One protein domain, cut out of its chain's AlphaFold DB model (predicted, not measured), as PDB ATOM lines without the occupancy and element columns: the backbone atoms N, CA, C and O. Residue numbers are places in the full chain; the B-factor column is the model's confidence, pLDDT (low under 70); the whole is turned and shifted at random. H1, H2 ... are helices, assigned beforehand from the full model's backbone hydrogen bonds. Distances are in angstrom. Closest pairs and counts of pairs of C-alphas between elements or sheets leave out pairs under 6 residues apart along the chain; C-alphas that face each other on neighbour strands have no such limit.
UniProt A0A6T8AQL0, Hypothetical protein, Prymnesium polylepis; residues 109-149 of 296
ATOM      1  N   ASP A 109      -9.037  12.764  18.541       72.62
ATOM      2  CA  ASP A 109      -9.107  11.442  19.168       72.62
ATOM      3  C   ASP A 109      -9.505  11.540  20.652       72.62
ATOM      4  O   ASP A 109      -9.166  12.507  21.345       72.62
ATOM      5  N   ASP A 110     -10.188  10.507  21.153       57.84
ATOM      6  CA  ASP A 110     -10.681  10.441  22.536       57.84
ATOM      7  C   ASP A 110      -9.555  10.595  23.573       57.84
ATOM      8  O   ASP A 110      -9.777  11.171  24.636       57.84
ATOM      9  N   ASP A 111      -8.329  10.175  23.252       58.97
ATOM     10  CA  ASP A 111      -7.148  10.357  24.105       58.97
ATOM     11  C   ASP A 111      -6.762  11.837  24.242       58.97
ATOM     12  O   ASP A 111      -6.382  12.307  25.318       58.97
ATOM     13  N   VAL A 112      -6.903  12.598  23.151       65.75
ATOM     14  CA  VAL A 112      -6.698  14.047  23.156       65.75
ATOM     15  C   VAL A 112      -7.811  14.682  23.974       65.75
ATOM     16  O   VAL A 112      -7.518  15.447  24.883       65.75
ATOM     17  N   LEU A 113      -9.075  14.323  23.741       62.59
ATOM     18  CA  LEU A 113     -10.204  14.835  24.525       62.59
ATOM     19  C   LEU A 113     -10.102  14.486  26.024       62.59
ATOM     20  O   LEU A 113     -10.445  15.317  26.864       62.59
ATOM     21  N   GLY A 114      -9.578  13.308  26.368       67.38
ATOM     22  CA  GLY A 114      -9.303  12.875  27.738       67.38
ATOM     23  C   GLY A 114      -8.221  13.716  28.408       67.38
ATOM     24  O   GLY A 114      -8.446  14.247  29.496       67.38
ATOM     25  N   ALA A 115      -7.097  13.949  27.723       66.75
ATOM     26  CA  ALA A 115      -6.046  14.848  28.202       66.75
ATOM     27  C   ALA A 115      -6.554  16.292  28.377       66.75
ATOM     28  O   ALA A 115      -6.165  16.985  29.315       66.75
ATOM     29  N   ILE A 116      -7.467  16.736  27.503       63.28
ATOM     30  CA  ILE A 116      -8.147  18.034  27.609       63.28
ATOM     31  C   ILE A 116      -9.030  18.087  28.861       63.28
ATOM     32  O   ILE A 116      -8.978  19.066  29.605       63.28
ATOM     33  N   ALA A 117      -9.825  17.047  29.116       65.69
ATOM     34  CA  ALA A 117     -10.718  16.979  30.270       65.69
ATOM     35  C   ALA A 117      -9.944  16.924  31.600       65.69
ATOM     36  O   ALA A 117     -10.297  17.629  32.547       65.69
ATOM     37  N   GLU A 118      -8.858  16.153  31.653       70.75
ATOM     38  CA  GLU A 118      -7.991  16.015  32.827       70.75
ATOM     39  C   GLU A 118      -7.231  17.319  33.118       70.75
ATOM     40  O   GLU A 118      -7.208  17.795  34.256       70.75
ATOM     41  N   ALA A 119      -6.733  17.991  32.074       61.41
ATOM     42  CA  ALA A 119      -6.135  19.320  32.183       61.41
ATOM     43  C   ALA A 119      -7.141  20.434  32.528       61.41
ATOM     44  O   ALA A 119      -6.725  21.522  32.913       61.41
ATOM     45  N   CYS A 120      -8.453  20.217  32.425       60.69
ATOM     46  CA  CYS A 120      -9.459  21.193  32.867       60.69
ATOM     47  C   CYS A 120      -9.861  21.030  34.344       60.69
ATOM     48  O   CYS A 120     -10.580  21.878  34.875       60.69
ATOM     49  N   GLY A 121      -9.397  19.973  35.023       66.88
ATOM     50  CA  GLY A 121      -9.731  19.681  36.420       66.88
ATOM     51  C   GLY A 121      -9.076  20.603  37.457       66.88
ATOM     52  O   GLY A 121      -9.450  20.548  38.627       66.88
ATOM     53  N   HIS A 122      -8.097  21.437  37.083       66.50
ATOM     54  CA  HIS A 122      -7.525  22.479  37.948       66.50
ATOM     55  C   HIS A 122      -7.712  23.846  37.269       66.50
ATOM     56  O   HIS A 122      -7.423  24.015  36.087       66.50
ATOM     57  N   GLN A 123      -8.225  24.851  37.987       59.38
ATOM     58  CA  GLN A 123      -8.567  26.151  37.379       59.38
ATOM     59  C   GLN A 123      -7.356  26.852  36.736       59.38
ATOM     60  O   GLN A 123      -7.496  27.458  35.671       59.38
ATOM     61  N   ASP A 124      -6.164  26.690  37.316       62.91
ATOM     62  CA  ASP A 124      -4.911  27.210  36.754       62.91
ATOM     63  C   ASP A 124      -4.441  26.413  35.525       62.91
ATOM     64  O   ASP A 124      -3.808  26.968  34.623       62.91
ATOM     65  N   SER A 125      -4.781  25.122  35.420       66.56
ATOM     66  CA  SER A 125      -4.467  24.329  34.226       66.56
ATOM     67  C   SER A 125      -5.433  24.612  33.077       66.56
ATOM     68  O   SER A 125      -4.993  24.623  31.930       66.56
ATOM     69  N   ALA A 126      -6.691  24.975  33.349       64.69
ATOM     70  CA  ALA A 126      -7.659  25.341  32.313       64.69
ATOM     71  C   ALA A 126      -7.277  26.629  31.554       64.69
ATOM     72  O   ALA A 126      -7.377  26.675  30.328       64.69
ATOM     73  N   GLN A 127      -6.797  27.671  32.248       70.25
ATOM     74  CA  GLN A 127      -6.335  28.905  31.590       70.25
ATOM     75  C   GLN A 127      -5.068  28.675  30.760       70.25
ATOM     76  O   GLN A 127      -4.999  29.114  29.611       70.25
ATOM     77  N   ASN A 128      -4.095  27.939  31.304       69.38
ATOM     78  CA  ASN A 128      -2.876  27.564  30.583       69.38
ATOM     79  C   ASN A 128      -3.186  26.691  29.359       69.38
ATOM     80  O   ASN A 128      -2.604  26.875  28.290       69.38
ATOM     81  N   PHE A 129      -4.151  25.785  29.489       71.00
ATOM     82  CA  PHE A 129      -4.625  24.943  28.405       71.00
ATOM     83  C   PHE A 129      -5.337  25.751  27.307       71.00
ATOM     84  O   PHE A 129      -5.023  25.599  26.126       71.00
ATOM     85  N   LEU A 130      -6.229  26.680  27.671       74.75
ATOM     86  CA  LEU A 130      -6.850  27.601  26.711       74.75
ATOM     87  C   LEU A 130      -5.805  28.464  25.994       74.75
ATOM     88  O   LEU A 130      -5.895  28.639  24.777       74.75
ATOM     89  N   ALA A 131      -4.795  28.964  26.711       72.38
ATOM     90  CA  ALA A 131      -3.683  29.697  26.113       72.38
ATOM     91  C   ALA A 131      -2.887  28.819  25.127       72.38
ATOM     92  O   ALA A 131      -2.552  29.276  24.033       72.38
ATOM     93  N   ALA A 132      -2.651  27.544  25.458       70.69
ATOM     94  CA  ALA A 132      -2.001  26.582  24.569       70.69
ATOM     95  C   ALA A 132      -2.838  26.291  23.310       70.69
ATOM     96  O   ALA A 132      -2.297  26.334  22.204       70.69
ATOM     97  N   ILE A 133      -4.158  26.091  23.439       78.44
ATOM     98  CA  ILE A 133      -5.070  25.967  22.287       78.44
ATOM     99  C   ILE A 133      -5.000  27.220  21.413       78.44
ATOM    100  O   ILE A 133      -4.924  27.116  20.190       78.44
ATOM    101  N   GLN A 134      -5.048  28.412  22.007       78.06
ATOM    102  CA  GLN A 134      -5.006  29.665  21.252       78.06
ATOM    103  C   GLN A 134      -3.671  29.832  20.519       78.06
ATOM    104  O   GLN A 134      -3.662  30.209  19.343       78.06
ATOM    105  N   ALA A 135      -2.555  29.496  21.168       71.31
ATOM    106  CA  ALA A 135      -1.229  29.507  20.561       71.31
ATOM    107  C   ALA A 135      -1.112  28.490  19.413       71.31
ATOM    108  O   ALA A 135      -0.584  28.821  18.343       71.31
ATOM    109  N   LEU A 136      -1.655  27.282  19.593       71.62
ATOM    110  CA  LEU A 136      -1.724  26.258  18.553       71.62
ATOM    111  C   LEU A 136      -2.590  26.732  17.384       71.62
ATOM    112  O   LEU A 136      -2.128  26.726  16.250       71.62
ATOM    113  N   SER A 137      -3.792  27.251  17.652       78.19
ATOM    114  CA  SER A 137      -4.691  27.821  16.642       78.19
ATOM    115  C   SER A 137      -4.015  28.944  15.852       78.19
ATOM    116  O   SER A 137      -4.077  28.966  14.621       78.19
ATOM    117  N   GLY A 138      -3.309  29.852  16.532       76.56
ATOM    118  CA  GLY A 138      -2.525  30.907  15.893       76.56
ATOM    119  C   GLY A 138      -1.412  30.351  15.001       76.56
ATOM    120  O   GLY A 138      -1.217  30.820  13.880       76.56
ATOM    121  N   THR A 139      -0.720  29.307  15.455       72.50
ATOM    122  CA  THR A 139       0.323  28.625  14.676       72.50
ATOM    123  C   THR A 139      -0.256  27.907  13.459       72.50
ATOM    124  O   THR A 139       0.246  28.107  12.356       72.50
ATOM    125  N   CYS A 140      -1.356  27.172  13.612       72.62
ATOM    126  CA  CYS A 140      -2.068  26.524  12.512       72.62
ATOM    127  C   CYS A 140      -2.551  27.535  11.469       72.62
ATOM    128  O   CYS A 140      -2.407  27.286  10.277       72.62
ATOM    129  N   LYS A 141      -3.055  28.706  11.886       76.94
ATOM    130  CA  LYS A 141      -3.427  29.789  10.958       76.94
ATOM    131  C   LYS A 141      -2.224  30.292  10.161       76.94
ATOM    132  O   LYS A 141      -2.331  30.445   8.949       76.94
ATOM    133  N   ARG A 142      -1.069  30.496  10.804       76.81
ATOM    134  CA  ARG A 142       0.171  30.881  10.103       76.81
ATOM    135  C   ARG A 142       0.625  29.805   9.120       76.81
ATOM    136  O   ARG A 142       0.935  30.113   7.972       76.81
ATOM    137  N   LEU A 143       0.604  28.540   9.531       71.88
ATOM    138  CA  LEU A 143       0.933  27.420   8.649       71.88
ATOM    139  C   LEU A 143      -0.038  27.327   7.467       71.88
ATOM    140  O   LEU A 143       0.408  27.112   6.345       71.88
ATOM    141  N   ALA A 144      -1.334  27.574   7.679       76.56
ATOM    142  CA  ALA A 144      -2.312  27.658   6.600       76.56
ATOM    143  C   ALA A 144      -1.975  28.797   5.623       76.56
ATOM    144  O   ALA A 144      -1.936  28.564   4.419       76.56
ATOM    145  N   THR A 145      -1.618  29.992   6.113       83.06
ATOM    146  CA  THR A 145      -1.200  31.093   5.222       83.06
ATOM    147  C   THR A 145       0.069  30.778   4.428       83.06
ATOM    148  O   THR A 145       0.173  31.168   3.268       83.06
ATOM    149  N   LEU A 146       1.023  30.040   5.010       79.56
ATOM    150  CA  LEU A 146       2.231  29.600   4.306       79.56
ATOM    151  C   LEU A 146       1.922  28.516   3.269       79.56
ATOM    152  O   LEU A 146       2.426  28.585   2.148       79.56
ATOM    153  N   ARG A 147       1.061  27.553   3.611       82.44
ATOM    154  CA  ARG A 147       0.568  26.511   2.699       82.44
ATOM    155  C   ARG A 147      -0.140  27.117   1.489       82.44
ATOM    156  O   ARG A 147       0.067  26.664   0.367       82.44
ATOM    157  N   ASP A 148      -0.939  28.151   1.725       85.69
ATOM    158  CA  ASP A 148      -1.732  28.822   0.697       85.69
ATOM    159  C   ASP A 148      -0.930  29.930  -0.020       85.69
ATOM    160  O   ASP A 148      -1.443  30.613  -0.910       85.69
ATOM    161  N   SER A 149       0.355  30.096   0.323       92.94
ATOM    162  CA  SER A 149       1.234  31.047  -0.352       92.94
ATOM    163  C   SER A 149       1.452  30.657  -1.825       92.94
ATOM    164  O   SER A 149       1.572  29.471  -2.152       92.94
TER     165      SER A 149
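What this domain is: This is residues 109 to 149 of the 296 residues of the protein "Hypothetical protein" of Prymnesium polylepis (UniProt A0A6T8AQL0). A short helix, H1, and a long one, H2, meet near their ends as a lopsided V, with a tight link at its corner. The far part of H2 sticks out free, residues 131 to 147, and makes most of the length. The printed part has 41 residues with two named helices, H1 then H2, and no named strand: all helix. It is loose, radius of gyration of the C-alphas 13.0 A, and flat, spanning 40 by 22 by 5 A.

How they stand to each other: H1, residues 110 to 119, and H2, residues 123 to 147, touch, and H2 touches H1 with residues 125 to 129 alone. Their closest C-alphas, of Ala 119 and Ser 125, are 5.7 A apart. They run opposite ways at a steep tilt of 46 degrees. Every O i to N i+4 pair is within hydrogen-bond range in H1, and 20 of 21 in H2.

Where its parts are: H1 begins at C-alpha 110 (-10.681, 10.441, 22.536). H2, 35.9 A long from first to last C-alpha, ends at C-alpha 147 (0.568, 26.511, 2.699).

The domain as a whole: The C-alphas farthest apart, of His 122 and Ser 149, are 40.2 A apart. The printed part has no cut. Mean pLDDT of the printed part is 71.1; residues 110 to 117, 119 to 126 and 128 are under 70.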